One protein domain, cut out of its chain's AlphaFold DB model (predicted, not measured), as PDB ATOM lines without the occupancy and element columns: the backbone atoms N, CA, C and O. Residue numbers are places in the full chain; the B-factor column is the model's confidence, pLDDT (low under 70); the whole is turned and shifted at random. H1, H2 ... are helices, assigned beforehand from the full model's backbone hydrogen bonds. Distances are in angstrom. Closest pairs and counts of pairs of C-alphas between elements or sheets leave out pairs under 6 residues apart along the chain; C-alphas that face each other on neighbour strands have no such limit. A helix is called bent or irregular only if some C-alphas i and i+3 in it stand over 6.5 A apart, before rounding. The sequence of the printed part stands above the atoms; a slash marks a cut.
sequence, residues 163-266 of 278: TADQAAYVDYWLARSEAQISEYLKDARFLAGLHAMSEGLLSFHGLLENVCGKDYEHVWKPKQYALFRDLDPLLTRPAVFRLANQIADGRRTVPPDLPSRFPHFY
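What this domain is: This is residues 163 to 266 of the 278 residues of an uncharacterized protein of Rhodospirillaceae bacterium (UniProt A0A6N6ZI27). Two helices, H3 and H5, make the core: H3 meets H5 about perpendicular, its end at Ser 198 against H5 near Ala 244, and the other helices are set round this pair. H1 crosses the first part of H5, the first part of H4 packs on H3 before H4 kinks sharply away, the two short helices H6 and H7 pack on H3, and H2 makes a corner between H1 and H3. The printed part has 104 residues with seven named helices, H1 to H7 in order, and no named strand; the class is all helix. It is compact, with a radius of gyration of the C-alphas of 13.2 A, and spans 37 by 31 by 23 A.

Where its parts are: H1, residues 163 to 176, begins with C-alpha 163 at (229.787, 143.323, 143.837) and is 20.2 A long. H2 is residues 178 to 185, 9.8 A, and H3 is residues 188 to 198, 15.0 A. H4, residues 204 to 220, measures 11.9 A and is irregular: C-alphas 211 and 214 are 9.5 A apart, and it has a kink of 130 degrees near residue 214. H5, residues 236 to 248, is 18.5 A long, with C-alpha 236 at (216.376, 143.633, 141.332). H6 is residues 258 to 261, 5.0 A, and H7 is residues 263 to 266, 5.4 A, ending with C-alpha 266 at (207.406, 162.179, 149.682).

How they stand to each other: H3 is the hub, touching five other helices. It touches H5 about perpendicular, at 80 degrees; their closest C-alphas, Ser 198 and Ala 244, are 4.7 A apart. H4 touches H3 with residues 204 to 211 alone, at a steep tilt of 53 degrees, opposite ways, closest at the C-alphas of Gly 193 and Leu 207, 5.2 A. H4 and H5 form a helical hairpin but only just touch, with 3 pairs of C-alphas within 8 A, the closest those of Phe 204 and Arg 237, 7.0 A; the tilt is shallow, 26 degrees. H7 touches H3, the C-alphas of Ala 196 and Tyr 266 being closest at 5.9 A. H6 only just touches H3, with 3 pairs, closest at Ala 192 and Leu 258, 5.6 A between C-alphas. H2 and H3 only just touch, with 3 pairs, and only at the corner, closest at the C-alphas of Leu 185 and Leu 191, 5.7 A. H5 touches H1 with residues 238 to 242 alone, closest at the C-alphas of Val 170 and Ala 239, 5.7 A; the tilt is steep, 69 degrees, only just short of about perpendicular. H1 and H3 are apart. Every O i to N i+4 pair is within hydrogen-bond range in H1, H3 and H5, against 2 of 4 in H2 and 8 of 13 in H4; H6 and H7 are too short for such a pair.

The domain as a whole: The two C-alphas farthest apart, those of Asp 165 and Ser 260, are 38.4 A apart. The printed part has no cut. The link from H4 to H5, residues 221 to 235, is long. The mean pLDDT of the printed part is 86.0, and residues 214 to 226 are under 70.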
ATOM      1  N   THR A 163     230.461 142.014 143.863       90.19
ATOM      2  CA  THR A 163     229.787 143.323 143.837       90.19
ATOM      3  C   THR A 163     230.070 144.072 142.534       90.19
ATOM      4  O   THR A 163     229.149 144.611 141.922       90.19
ATOM      5  N   ALA A 164     231.332 144.085 142.093       90.56
ATOM      6  CA  ALA A 164     231.730 144.711 140.835       90.56
ATOM      7  C   ALA A 164     231.033 144.052 139.634       90.56
ATOM      8  O   ALA A 164     230.480 144.738 138.777       90.56
ATOM      9  N   ASP A 165     230.987 142.724 139.625       92.62
ATOM     10  CA  ASP A 165     230.377 141.951 138.551       92.62
ATOM     11  C   ASP A 165     228.860 142.101 138.496       92.62
ATOM     12  O   ASP A 165     228.293 142.255 137.416       92.62
ATOM     13  N   GLN A 166     228.194 142.101 139.649       92.25
ATOM     14  CA  GLN A 166     226.758 142.350 139.736       92.25
ATOM     15  C   GLN A 166     226.410 143.756 139.249       92.25
ATOM     16  O   GLN A 166     225.422 143.923 138.538       92.25
ATOM     17  N   ALA A 167     227.224 144.762 139.583       91.25
ATOM     18  CA  ALA A 167     227.036 146.115 139.073       91.25
ATOM     19  C   ALA A 167     227.171 146.162 137.541       91.25
ATOM     20  O   ALA A 167     226.301 146.724 136.876       91.25
ATOM     21  N   ALA A 168     228.202 145.516 136.985       91.56
ATOM     22  CA  ALA A 168     228.404 145.430 135.539       91.56
ATOM     23  C   ALA A 168     227.256 144.685 134.833       91.56
ATOM     24  O   ALA A 168     226.755 145.155 133.813       91.56
ATOM     25  N   TYR A 169     226.779 143.573 135.402       92.75
ATOM     26  CA  TYR A 169     225.633 142.842 134.863       92.75
ATOM     27  C   TYR A 169     224.349 143.670 134.890       92.75
ATOM     28  O   TYR A 169     223.601 143.667 133.919       92.75
ATOM     29  N   VAL A 170     224.086 144.396 135.979       93.06
ATOM     30  CA  VAL A 170     222.914 145.275 136.066       93.06
ATOM     31  C   VAL A 170     222.981 146.364 134.998       93.06
ATOM     32  O   VAL A 170     221.983 146.606 134.323       93.06
ATOM     33  N   ASP A 171     224.141 146.991 134.798       92.00
ATOM     34  CA  ASP A 171     224.316 148.015 133.763       92.00
ATOM     35  C   ASP A 171     224.109 147.420 132.351       92.00
ATOM     36  O   ASP A 171     223.396 148.000 131.526       92.00
ATOM     37  N   TYR A 172     224.645 146.221 132.102       92.44
ATOM     38  CA  TYR A 172     224.416 145.444 130.879       92.44
ATOM     39  C   TYR A 172     222.929 145.129 130.649       92.44
ATOM     40  O   TYR A 172     222.407 145.354 129.552       92.44
ATOM     41  N   TRP A 173     222.248 144.625 131.680       93.00
ATOM     42  CA  TRP A 173     220.847 144.226 131.632       93.00
ATOM     43  C   TRP A 173     219.943 145.434 131.388       93.00
ATOM     44  O   TRP A 173     219.077 145.375 130.515       93.00
ATOM     45  N   LEU A 174     220.182 146.554 132.080       91.69
ATOM     46  CA  LEU A 174     219.424 147.794 131.900       91.69
ATOM     47  C   LEU A 174     219.509 148.299 130.456       91.69
ATOM     48  O   LEU A 174     218.486 148.637 129.866       91.69
ATOM     49  N   ALA A 175     220.708 148.297 129.866       90.44
ATOM     50  CA  ALA A 175     220.922 148.766 128.498       90.44
ATOM     51  C   ALA A 175     220.171 147.935 127.439       90.44
ATOM     52  O   ALA A 175     219.849 148.450 126.370       90.44
ATOM     53  N   ARG A 176     219.889 146.657 127.723       91.44
ATOM     54  CA  ARG A 176     219.269 145.705 126.781       91.44
ATOM     55  C   ARG A 176     217.822 145.349 127.105       91.44
ATOM     56  O   ARG A 176     217.155 144.703 126.304       91.44
ATOM     57  N   SER A 177     217.323 145.812 128.247       90.94
ATOM     58  CA  SER A 177     215.960 145.552 128.722       90.94
ATOM     59  C   SER A 177     215.090 146.808 128.703       90.94
ATOM     60  O   SER A 177     214.038 146.832 129.333       90.94
ATOM     61  N   GLU A 178     215.486 147.862 127.976       89.75
ATOM     62  CA  GLU A 178     214.788 149.159 127.986       89.75
ATOM     63  C   GLU A 178     213.300 149.036 127.628       89.75
ATOM     64  O   GLU A 178     212.464 149.690 128.249       89.75
ATOM     65  N   ALA A 179     212.944 148.166 126.676       87.44
ATOM     66  CA  ALA A 179     211.548 147.926 126.306       87.44
ATOM     67  C   ALA A 179     210.730 147.362 127.479       87.44
ATOM     68  O   ALA A 179     209.623 147.829 127.737       87.44
ATOM     69  N   GLN A 180     211.300 146.407 128.215       86.44
ATOM     70  CA  GLN A 180     210.689 145.824 129.404       86.44
ATOM     71  C   GLN A 180     210.620 146.848 130.541       86.44
ATOM     72  O   GLN A 180     209.567 147.035 131.138       86.44
ATOM     73  N   ILE A 181     211.717 147.557 130.821       89.62
ATOM     74  CA  ILE A 181     211.787 148.598 131.857       89.62
ATOM     75  C   ILE A 181     210.751 149.692 131.587       89.62
ATOM     76  O   ILE A 181     210.063 150.135 132.505       89.62
ATOM     77  N   SER A 182     210.582 150.079 130.323       89.12
ATOM     78  CA  SER A 182     209.598 151.074 129.898       89.12
ATOM     79  C   SER A 182     208.163 150.694 130.268       89.12
ATOM     80  O   SER A 182     207.340 151.585 130.455       89.12
ATOM     81  N   GLU A 183     207.829 149.406 130.393       88.31
ATOM     82  CA  GLU A 183     206.506 148.985 130.877       88.31
ATOM     83  C   GLU A 183     206.293 149.369 132.342       88.31
ATOM     84  O   GLU A 183     205.238 149.904 132.681       88.31
ATOM     85  N   TYR A 184     207.311 149.194 133.185       87.62
ATOM     86  CA  TYR A 184     207.271 149.603 134.591       87.62
ATOM     87  C   TYR A 184     207.284 151.127 134.733       87.62
ATOM     88  O   TYR A 184     206.551 151.680 135.548       87.62
ATOM     89  N   LEU A 185     208.071 151.830 133.911       90.12
ATOM     90  CA  LEU A 185     208.160 153.295 133.953       90.12
ATOM     91  C   LEU A 185     206.872 154.005 133.497       90.12
ATOM     92  O   LEU A 185     206.685 155.178 133.820       90.12
ATOM     93  N   LYS A 186     205.968 153.319 132.781       90.75
ATOM     94  CA  LYS A 186     204.623 153.840 132.463       90.75
ATOM     95  C   LYS A 186     203.716 153.913 133.692       90.75
ATOM     96  O   LYS A 186     202.761 154.691 133.686       90.75
ATOM     97  N   ASP A 187     203.986 153.124 134.730       91.50
ATOM     98  CA  ASP A 187     203.249 153.214 135.984       91.50
ATOM     99  C   ASP A 187     203.718 154.445 136.772       91.50
ATOM    100  O   ASP A 187     204.810 154.488 137.345       91.50
ATOM    101  N   ALA A 188     202.854 155.460 136.828       92.44
ATOM    102  CA  ALA A 188     203.122 156.703 137.542       92.44
ATOM    103  C   ALA A 188     203.403 156.488 139.041       92.44
ATOM    104  O   ALA A 188     204.126 157.283 139.640       92.44
ATOM    105  N   ARG A 189     202.864 155.424 139.652       92.69
ATOM    106  CA  ARG A 189     203.136 155.071 141.050       92.69
ATOM    107  C   ARG A 189     204.551 154.526 141.209       92.69
ATOM    108  O   ARG A 189     205.260 154.958 142.113       92.69
ATOM    109  N   PHE A 190     204.969 153.618 140.327       93.06
ATOM    110  CA  PHE A 190     206.339 153.101 140.313       93.06
ATOM    111  C   PHE A 190     207.351 154.224 140.071       93.06
ATOM    112  O   PHE A 190     208.327 154.350 140.808       93.06
ATOM    113  N   LEU A 191     207.065 155.103 139.107       94.75
ATOM    114  CA  LEU A 191     207.905 156.258 138.798       94.75
ATOM    115  C   LEU A 191     207.992 157.254 139.966       94.75
ATOM    116  O   LEU A 191     209.071 157.767 140.251       94.75
ATOM    117  N   ALA A 192     206.888 157.489 140.685       94.75
ATOM    118  CA  ALA A 192     206.895 158.310 141.896       94.75
ATOM    119  C   ALA A 192     207.728 157.683 143.021       94.75
ATOM    120  O   ALA A 192     208.447 158.406 143.707       94.75
ATOM    121  N   GLY A 193     207.675 156.357 143.178       94.06
ATOM    122  CA  GLY A 193     208.536 155.632 144.110       94.06
ATOM    123  C   GLY A 193     210.019 155.771 143.758       94.06
ATOM    124  O   GLY A 193     210.822 156.084 144.632       94.06
ATOM    125  N   LEU A 194     210.386 155.597 142.481       95.38
ATOM    126  CA  LEU A 194     211.768 155.769 142.014       95.38
ATOM    127  C   LEU A 194     212.289 157.192 142.239       95.38
ATOM    128  O   LEU A 194     213.423 157.360 142.678       95.38
ATOM    129  N   HIS A 195     211.466 158.204 141.963       96.06
ATOM    130  CA  HIS A 195     211.821 159.602 142.200       96.06
ATOM    131  C   HIS A 195     211.977 159.904 143.698       96.06
ATOM    132  O   HIS A 195     212.962 160.493 144.119       96.06
ATOM    133  N   ALA A 196     211.068 159.427 144.551       93.50
ATOM    134  CA  ALA A 196     211.235 159.582 145.996       93.50
ATOM    135  C   ALA A 196     212.496 158.863 146.520       93.50
ATOM    136  O   ALA A 196     213.168 159.377 147.412       93.50
ATOM    137  N   MET A 197     212.859 157.707 145.946       93.81
ATOM    138  CA  MET A 197     214.136 157.045 146.240       93.81
ATOM    139  C   MET A 197     215.344 157.873 145.784       93.81
ATOM    140  O   MET A 197     216.328 157.936 146.518       93.81
ATOM    141  N   SER A 198     215.291 158.498 144.602       94.06
ATOM    142  CA  SER A 198     216.391 159.322 144.080       94.06
ATOM    143  C   SER A 198     216.654 160.557 144.946       94.06
ATOM    144  O   SER A 198     217.800 160.967 145.092       94.06
ATOM    145  N   GLU A 199     215.607 161.082 145.585       91.81
ATOM    146  CA  GLU A 199     215.669 162.177 146.562       91.81
ATOM    147  C   GLU A 199     216.021 161.709 147.992       91.81
ATOM    148  O   GLU A 199     216.047 162.506 148.927       91.81
ATOM    149  N   GLY A 200     216.257 160.407 148.204       89.31
ATOM    150  CA  GLY A 200     216.558 159.842 149.525       89.31
ATOM    151  C   GLY A 200     215.376 159.827 150.504       89.31
ATOM    152  O   GLY A 200     215.575 159.628 151.700       89.31
ATOM    153  N   LEU A 201     214.147 160.016 150.018       89.69
ATOM    154  CA  LEU A 201     212.925 160.094 150.829       89.69
ATOM    155  C   LEU A 201     212.246 158.735 151.033       89.69
ATOM    156  O   LEU A 201     211.355 158.614 151.870       89.69
ATOM    157  N   LEU A 202     212.649 157.719 150.269       88.69
ATOM    158  CA  LEU A 202     212.040 156.395 150.279       88.69
ATOM    159  C   LEU A 202     213.116 155.307 150.232       88.69
ATOM    160  O   LEU A 202     214.074 155.390 149.467       88.69
ATOM    161  N   SER A 203     212.955 154.258 151.037       88.62
ATOM    162  CA  SER A 203     213.803 153.068 150.943       88.62
ATOM    163  C   SER A 203     213.326 152.142 149.818       88.62
ATOM    164  O   SER A 203     212.171 152.192 149.403       88.62
ATOM    165  N   PHE A 204     214.183 151.224 149.365       86.75
ATOM    166  CA  PHE A 204     213.780 150.187 148.405       86.75
ATOM    167  C   PHE A 204     212.586 149.348 148.905       86.75
ATOM    168  O   PHE A 204     211.670 149.053 148.142       86.75
ATOM    169  N   HIS A 205     212.559 149.025 150.201       84.38
ATOM    170  CA  HIS A 205     211.436 148.322 150.825       84.38
ATOM    171  C   HIS A 205     210.160 149.171 150.800       84.38
ATOM    172  O   HIS A 205     209.101 148.676 150.425       84.38
ATOM    173  N   GLY A 206     210.275 150.462 151.131       85.38
ATOM    174  CA  GLY A 206     209.159 151.402 151.073       85.38
ATOM    175  C   GLY A 206     208.604 151.565 149.657       85.38
ATOM    176  O   GLY A 206     207.389 151.636 149.489       85.38
ATOM    177  N   LEU A 207     209.461 151.558 148.628       88.12
ATOM    178  CA  LEU A 207     209.015 151.537 147.232       88.12
ATOM    179  C   LEU A 207     208.143 150.315 146.967       88.12
ATOM    180  O   LEU A 207     207.024 150.465 146.485       88.12
ATOM    181  N   LEU A 208     208.633 149.119 147.290       85.81
ATOM    182  CA  LEU A 208     207.901 147.892 146.991       85.81
ATOM    183  C   LEU A 208     206.578 147.801 147.756       85.81
ATOM    184  O   LEU A 208     205.568 147.437 147.161       85.81
ATOM    185  N   GLU A 209     206.548 148.193 149.029       83.56
ATOM    186  CA  GLU A 209     205.318 148.218 149.828       83.56
ATOM    187  C   GLU A 209     204.253 149.134 149.207       83.56
ATOM    188  O   GLU A 209     203.096 148.750 149.051       83.56
ATOM    189  N   ASN A 210     204.641 150.341 148.802       83.38
ATOM    190  CA  ASN A 210     203.697 151.312 148.259       83.38
ATOM    191  C   ASN A 210     203.300 151.004 146.802       83.38
ATOM    192  O   ASN A 210     202.172 151.297 146.403       83.38
ATOM    193  N   VAL A 211     204.193 150.411 145.999       83.94
ATOM    194  CA  VAL A 211     203.916 150.045 144.599       83.94
ATOM    195  C   VAL A 211     203.117 148.743 144.513       83.94
ATOM    196  O   VAL A 211     202.066 148.725 143.874       83.94
ATOM    197  N   CYS A 212     203.581 147.679 145.173       80.06
ATOM    198  CA  CYS A 212     202.998 146.335 145.100       80.06
ATOM    199  C   CYS A 212     201.894 146.090 146.145       80.06
ATOM    200  O   CYS A 212     201.124 145.140 146.014       80.06
ATOM    201  N   GLY A 213     201.775 146.925 147.181       76.50
ATOM    202  CA  GLY A 213     200.742 146.782 148.209       76.50
ATOM    203  C   GLY A 213     200.847 145.458 148.974       76.50
ATOM    204  O   GLY A 213     201.930 145.032 149.358       76.50
ATOM    205  N   LYS A 214     199.708 144.783 149.191       65.38
ATOM    206  CA  LYS A 214     199.644 143.501 149.926       65.38
ATOM    207  C   LYS A 214     200.377 142.354 149.222       65.38
ATOM    208  O   LYS A 214     200.805 141.418 149.889       65.38
ATOM    209  N   ASP A 215     200.568 142.454 147.908       65.25
ATOM    210  CA  ASP A 215     201.288 141.447 147.125       65.25
ATOM    211  C   ASP A 215     202.810 141.540 147.316       65.25
ATOM    212  O   ASP A 215     203.557 140.667 146.875       65.25
ATOM    213  N   TYR A 216     203.288 142.557 148.041       62.84
ATOM    214  CA  TYR A 216     204.691 142.714 148.409       62.84
ATOM    215  C   TYR A 216     205.261 141.510 149.179       62.84
ATOM    216  O   TYR A 216     206.426 141.160 148.993       62.84
ATOM    217  N   GLU A 217     204.457 140.807 149.984       59.12
ATOM    218  CA  GLU A 217     204.922 139.604 150.692       59.12
ATOM    219  C   GLU A 217     205.313 138.462 149.737       59.12
ATOM    220  O   GLU A 217     206.230 137.690 150.038       59.12
ATOM    221  N   HIS A 218     204.674 138.383 148.563       57.88
ATOM    222  CA  HIS A 218     205.032 137.434 147.503       57.88
ATOM    223  C   HIS A 218     206.324 137.828 146.780       57.88
ATOM    224  O   HIS A 218     207.018 136.959 146.261       57.88
ATOM    225  N   VAL A 219     206.682 139.114 146.810       58.50
ATOM    226  CA  VAL A 219     207.964 139.643 146.321       58.50
ATOM    227  C   VAL A 219     209.071 139.503 147.383       58.50
ATOM    228  O   VAL A 219     210.232 139.729 147.075       58.50
ATOM    229  N   TRP A 220     208.759 139.134 148.634       49.56
ATOM    230  CA  TRP A 220     209.747 139.058 149.725       49.56
ATOM    231  C   TRP A 220     210.234 137.620 150.010       49.56
ATOM    232  O   TRP A 220     211.396 137.416 150.367       49.56
ATOM    233  N   LYS A 221     209.411 136.574 149.890       52.16
ATOM    234  CA  LYS A 221     209.777 135.251 150.443       52.16
ATOM    235  C   LYS A 221     210.739 134.418 149.568       52.16
ATOM    236  O   LYS A 221     210.354 134.064 148.460       52.16
ATOM    237  N   PRO A 222     211.891 133.944 150.097       48.62
ATOM    238  CA  PRO A 222     212.688 134.431 151.222       48.62
ATOM    239  C   PRO A 222     213.973 135.105 150.696       48.62
ATOM    240  O   PRO A 222     214.930 134.429 150.332       48.62
ATOM    241  N   LYS A 223     214.018 136.444 150.724       50.09
ATOM    242  CA  LYS A 223     215.162 137.307 150.338       50.09
ATOM    243  C   LYS A 223     215.398 137.494 148.831       50.09
ATOM    244  O   LYS A 223     216.513 137.811 148.427       50.09
ATOM    245  N   GLN A 224     214.370 137.336 148.006       57.69
ATOM    246  CA  GLN A 224     214.472 137.471 146.553       57.69
ATOM    247  C   GLN A 224     213.368 138.387 146.031       57.69
ATOM    248  O   GLN A 224     212.203 138.018 146.098       57.69
ATOM    249  N   TYR A 225     213.730 139.562 145.509       62.41
ATOM    250  CA  TYR A 225     212.768 140.498 144.928       62.41
ATOM    251  C   TYR A 225     212.621 140.215 143.437       62.41
ATOM    252  O   TYR A 225     213.509 140.547 142.665       62.41
ATOM    253  N   ALA A 226     211.516 139.625 143.000       68.12
ATOM    254  CA  ALA A 226     211.272 139.359 141.579       68.12
ATOM    255  C   ALA A 226     210.429 140.479 140.940       68.12
ATOM    256  O   ALA A 226     209.284 140.259 140.552       68.12
ATOM    257  N   LEU A 227     210.959 141.708 140.882       78.31
ATOM    258  CA  LEU A 227     210.230 142.832 140.270       78.31
ATOM    259  C   LEU A 227     210.289 142.767 138.742       78.31
ATOM    260  O   LEU A 227     209.266 142.905 138.071       78.31
ATOM    261  N   PHE A 228     211.491 142.578 138.203       84.56
ATOM    262  CA  PHE A 228     211.732 142.516 136.770       84.56
ATOM    263  C   PHE A 228     211.722 141.059 136.311       84.56
ATOM    264  O   PHE A 228     212.394 140.214 136.898       84.56
ATOM    265  N   ARG A 229     210.958 140.764 135.254       78.69
ATOM    266  CA  ARG A 229     211.047 139.470 134.558       78.69
ATOM    267  C   ARG A 229     212.475 139.243 134.057       78.69
ATOM    268  O   ARG A 229     213.147 140.207 133.696       78.69
ATOM    269  N   ASP A 230     212.912 137.992 134.041       76.69
ATOM    270  CA  ASP A 230     214.205 137.574 133.479       76.69
ATOM    271  C   ASP A 230     215.437 138.257 134.107       76.69
ATOM    272  O   ASP A 230     216.531 138.220 133.552       76.69
ATOM    273  N   LEU A 231     215.271 138.893 135.273       85.00
ATOM    274  CA  LEU A 231     216.368 139.356 136.106       85.00
ATOM    275  C   LEU A 231     216.437 138.471 137.344       85.00
ATOM    276  O   LEU A 231     215.420 138.230 137.998       85.00
ATOM    277  N   ASP A 232     217.649 138.040 137.693       80.06
ATOM    278  CA  ASP A 232     217.902 137.378 138.970       80.06
ATOM    279  C   ASP A 232     217.303 138.224 140.116       80.06
ATOM    280  O   ASP A 232     217.628 139.413 140.240       80.06
ATOM    281  N   PRO A 233     216.441 137.651 140.974       77.75
ATOM    282  CA  PRO A 233     215.799 138.395 142.050       77.75
ATOM    283  C   PRO A 233     216.757 139.104 143.020       77.75
ATOM    284  O   PRO A 233     216.385 140.099 143.651       77.75
ATOM    285  N   LEU A 234     217.997 138.623 143.157       80.19
ATOM    286  CA  LEU A 234     219.035 139.272 143.964       80.19
ATOM    287  C   LEU A 234     219.533 140.582 143.331       80.19
ATOM    288  O   LEU A 234     220.083 141.439 144.023       80.19
ATOM    289  N   LEU A 235     219.316 140.759 142.028       88.81
ATOM    290  CA  LEU A 235     219.795 141.888 141.229       88.81
ATOM    291  C   LEU A 235     218.715 142.942 140.982       88.81
ATOM    292  O   LEU A 235     219.018 144.058 140.558       88.81
ATOM    293  N   THR A 236     217.470 142.658 141.361       88.50
ATOM    294  CA  THR A 236     216.376 143.633 141.332       88.50
ATOM    295  C   THR A 236     216.676 144.875 142.158       88.50
ATOM    296  O   THR A 236     216.497 145.992 141.674       88.50
ATOM    297  N   ARG A 237     217.146 144.709 143.401       89.50
ATOM    298  CA  ARG A 237     217.479 145.846 144.268       89.50
ATOM    299  C   ARG A 237     218.521 146.761 143.604       89.50
ATOM    300  O   ARG A 237     218.216 147.941 143.434       89.50
ATOM    301  N   PRO A 238     219.712 146.278 143.199       92.00
ATOM    302  CA  PRO A 238     220.690 147.138 142.536       92.00
ATOM    303  C   PRO A 238     220.179 147.722 141.209       92.00
ATOM    304  O   PRO A 238     220.469 148.886 140.940       92.00
ATOM    305  N   ALA A 239     219.359 147.005 140.431       93.44
ATOM    306  CA  ALA A 239     218.727 147.560 139.229       93.44
ATOM    307  C   ALA A 239     217.803 148.751 139.538       93.44
ATOM    308  O   ALA A 239     217.883 149.786 138.878       93.44
ATOM    309  N   VAL A 240     216.982 148.659 140.588       93.94
ATOM    310  CA  VAL A 240     216.125 149.769 141.034       93.94
ATOM    311  C   VAL A 240     216.952 150.960 141.526       93.94
ATOM    312  O   VAL A 240     216.659 152.094 141.151       93.94
ATOM    313  N   PHE A 241     218.025 150.727 142.290       94.06
ATOM    314  CA  PHE A 241     218.943 151.806 142.687       94.06
ATOM    315  C   PHE A 241     219.594 152.485 141.479       94.06
ATOM    316  O   PHE A 241     219.693 153.708 141.439       94.06
ATOM    317  N   ARG A 242     220.003 151.716 140.464       95.06
ATOM    318  CA  ARG A 242     220.548 152.274 139.222       95.06
ATOM    319  C   ARG A 242     219.530 153.143 138.483       95.06
ATOM    320  O   ARG A 242     219.903 154.215 138.014       95.06
ATOM    321  N   LEU A 243     218.264 152.730 138.416       95.50
ATOM    322  CA  LEU A 243     217.190 153.536 137.821       95.50
ATOM    323  C   LEU A 243     216.928 154.828 138.607       95.50
ATOM    324  O   LEU A 243     216.803 155.888 137.995       95.50
ATOM    325  N   ALA A 244     216.901 154.768 139.941       95.44
ATOM    326  CA  ALA A 244     216.757 155.955 140.786       95.44
ATOM    327  C   ALA A 244     217.932 156.933 140.592       95.44
ATOM    328  O   ALA A 244     217.717 158.126 140.400       95.44
ATOM    329  N   ASN A 245     219.169 156.432 140.526       95.19
ATOM    330  CA  ASN A 245     220.339 157.269 140.240       95.19
ATOM    331  C   ASN A 245     220.259 157.919 138.851       95.19
ATOM    332  O   ASN A 245     220.650 159.067 138.684       95.19
ATOM    333  N   GLN A 246     219.719 157.225 137.843       95.12
ATOM    334  CA  GLN A 246     219.498 157.829 136.524       95.12
ATOM    335  C   GLN A 246     218.496 158.994 136.572       95.12
ATOM    336  O   GLN A 246     218.627 159.910 135.763       95.12
ATOM    337  N   ILE A 247     217.533 158.990 137.502       95.38
ATOM    338  CA  ILE A 247     216.648 160.139 137.750       95.38
ATOM    339  C   ILE A 247     217.415 161.261 138.460       95.38
ATOM    340  O   ILE A 247     217.398 162.387 137.970       95.38
ATOM    341  N   ALA A 248     218.139 160.951 139.544       93.50
ATOM    342  CA  ALA A 248     218.939 161.933 140.291       93.50
ATOM    343  C   ALA A 248     219.952 162.670 139.396       93.50
ATOM    344  O   ALA A 248     220.092 163.888 139.471       93.50
ATOM    345  N   ASP A 249     220.617 161.938 138.499       94.44
ATOM    346  CA  ASP A 249     221.606 162.485 137.563       94.44
ATOM    347  C   ASP A 249     220.964 163.174 136.336       94.44
ATOM    348  O   ASP A 249     221.672 163.595 135.420       94.44
ATOM    349  N   GLY A 250     219.630 163.228 136.245       91.81
ATOM    350  CA  GLY A 250     218.895 163.848 135.135       91.81
ATOM    351  C   GLY A 250     218.905 163.066 133.815       91.81
ATOM    352  O   GLY A 250     218.439 163.570 132.794       91.81
ATOM    353  N   ARG A 251     219.405 161.824 133.805       92.19
ATOM    354  CA  ARG A 251     219.382 160.934 132.626       92.19
ATOM    355  C   ARG A 251     217.984 160.401 132.317       92.19
ATOM    356  O   ARG A 251     217.712 160.036 131.176       92.19
ATOM    357  N   ARG A 252     217.103 160.354 133.318       91.38
ATOM    358  CA  ARG A 252     215.676 160.054 133.165       91.38
ATOM    359  C   ARG A 252     214.853 161.188 133.753       91.38
ATOM    360  O   ARG A 252     215.060 161.587 134.893       91.38
ATOM    361  N   THR A 253     213.908 161.690 132.969       90.94
ATOM    362  CA  THR A 253     212.992 162.744 133.401       90.94
ATOM    363  C   THR A 253     211.746 162.144 134.037       90.94
ATOM    364  O   THR A 253     211.273 161.079 133.639       90.94
ATOM    365  N   VAL A 254     211.203 162.846 135.028       92.69
ATOM    366  CA  VAL A 254     209.958 162.472 135.701       92.69
ATOM    367  C   VAL A 254     208.932 163.601 135.588       92.69
ATOM    368  O   VAL A 254     209.314 164.774 135.569       92.69
ATOM    369  N   PRO A 255     207.628 163.288 135.497       94.25
ATOM    370  CA  PRO A 255     206.585 164.304 135.513       94.25
ATOM    371  C   PRO A 255     206.593 165.133 136.815       94.25
ATOM    372  O   PRO A 255     206.709 164.567 137.905       94.25
ATOM    373  N   PRO A 256     206.432 166.468 136.742       91.62
ATOM    374  CA  PRO A 256     206.493 167.339 137.919       91.62
ATOM    375  C   PRO A 256     205.275 167.204 138.849       91.62
ATOM    376  O   PRO A 256     205.317 167.660 139.987       91.62
ATOM    377  N   ASP A 257     204.184 166.585 138.392       95.56
ATOM    378  CA  ASP A 257     202.942 166.381 139.146       95.56
ATOM    379  C   ASP A 257     202.977 165.153 140.075       95.56
ATOM    380  O   ASP A 257     202.052 164.957 140.871       95.56
ATOM    381  N   LEU A 258     204.030 164.323 140.014       93.94
ATOM    382  CA  LEU A 258     204.138 163.107 140.832       93.94
ATOM    383  C   LEU A 258     204.052 163.366 142.349       93.94
ATOM    384  O   LEU A 258     203.318 162.620 143.006       93.94
ATOM    385  N   PRO A 259     204.703 164.398 142.934       92.69
ATOM    386  CA  PRO A 259     204.583 164.682 144.365       92.69
ATOM    387  C   PRO A 259     203.156 165.021 144.802       92.69
ATOM    388  O   PRO A 259     202.714 164.592 145.866       92.69
ATOM    389  N   SER A 260     202.400 165.740 143.968       92.69
ATOM    390  CA  SER A 260     201.001 166.075 144.256       92.69
ATOM    391  C   SER A 260     200.070 164.870 144.108       92.69
ATOM    392  O   SER A 260     199.101 164.749 144.853       92.69
ATOM    393  N   ARG A 261     200.359 163.965 143.164       94.12
ATOM    394  CA  ARG A 261     199.552 162.758 142.912       94.12
ATOM    395  C   ARG A 261     199.799 161.643 143.917       94.12
ATOM    396  O   ARG A 261     198.867 160.912 144.249       94.12
ATOM    397  N   PHE A 262     201.028 161.515 144.406       93.31
ATOM    398  CA  PHE A 262     201.420 160.462 145.340       93.31
ATOM    399  C   PHE A 262     202.148 161.026 146.567       93.31
ATOM    400  O   PHE A 262     203.280 160.638 146.854       93.31
ATOM    401  N   PRO A 263     201.503 161.914 147.344       90.31
ATOM    402  CA  PRO A 263     202.163 162.653 148.420       90.31
ATOM    403  C   PRO A 263     202.714 161.757 149.536       90.31
ATOM    404  O   PRO A 263     203.602 162.169 150.273       90.31
ATOM    405  N   HIS A 264     202.208 160.529 149.677       87.00
ATOM    406  CA  HIS A 264     202.678 159.571 150.678       87.00
ATOM    407  C   HIS A 264     204.118 159.097 150.437       87.00
ATOM    408  O   HIS A 264     204.807 158.839 151.417       87.00
ATOM    409  N   PHE A 265     204.595 159.049 149.188       86.56
ATOM    410  CA  PHE A 265     205.989 158.698 148.881       86.56
ATOM    411  C   PHE A 265     206.997 159.762 149.320       86.56
ATOM    412  O   PHE A 265     208.160 159.450 149.534       86.56
ATOM    413  N   TYR A 266     206.552 161.013 149.438       86.50
ATOM    414  CA  TYR A 266     207.406 162.179 149.682       86.50
ATOM    415  C   TYR A 266     207.310 162.687 151.123       86.50
ATOM    416  O   TYR A 266     207.832 163.751 151.452       86.50
TER     417      TYR A 266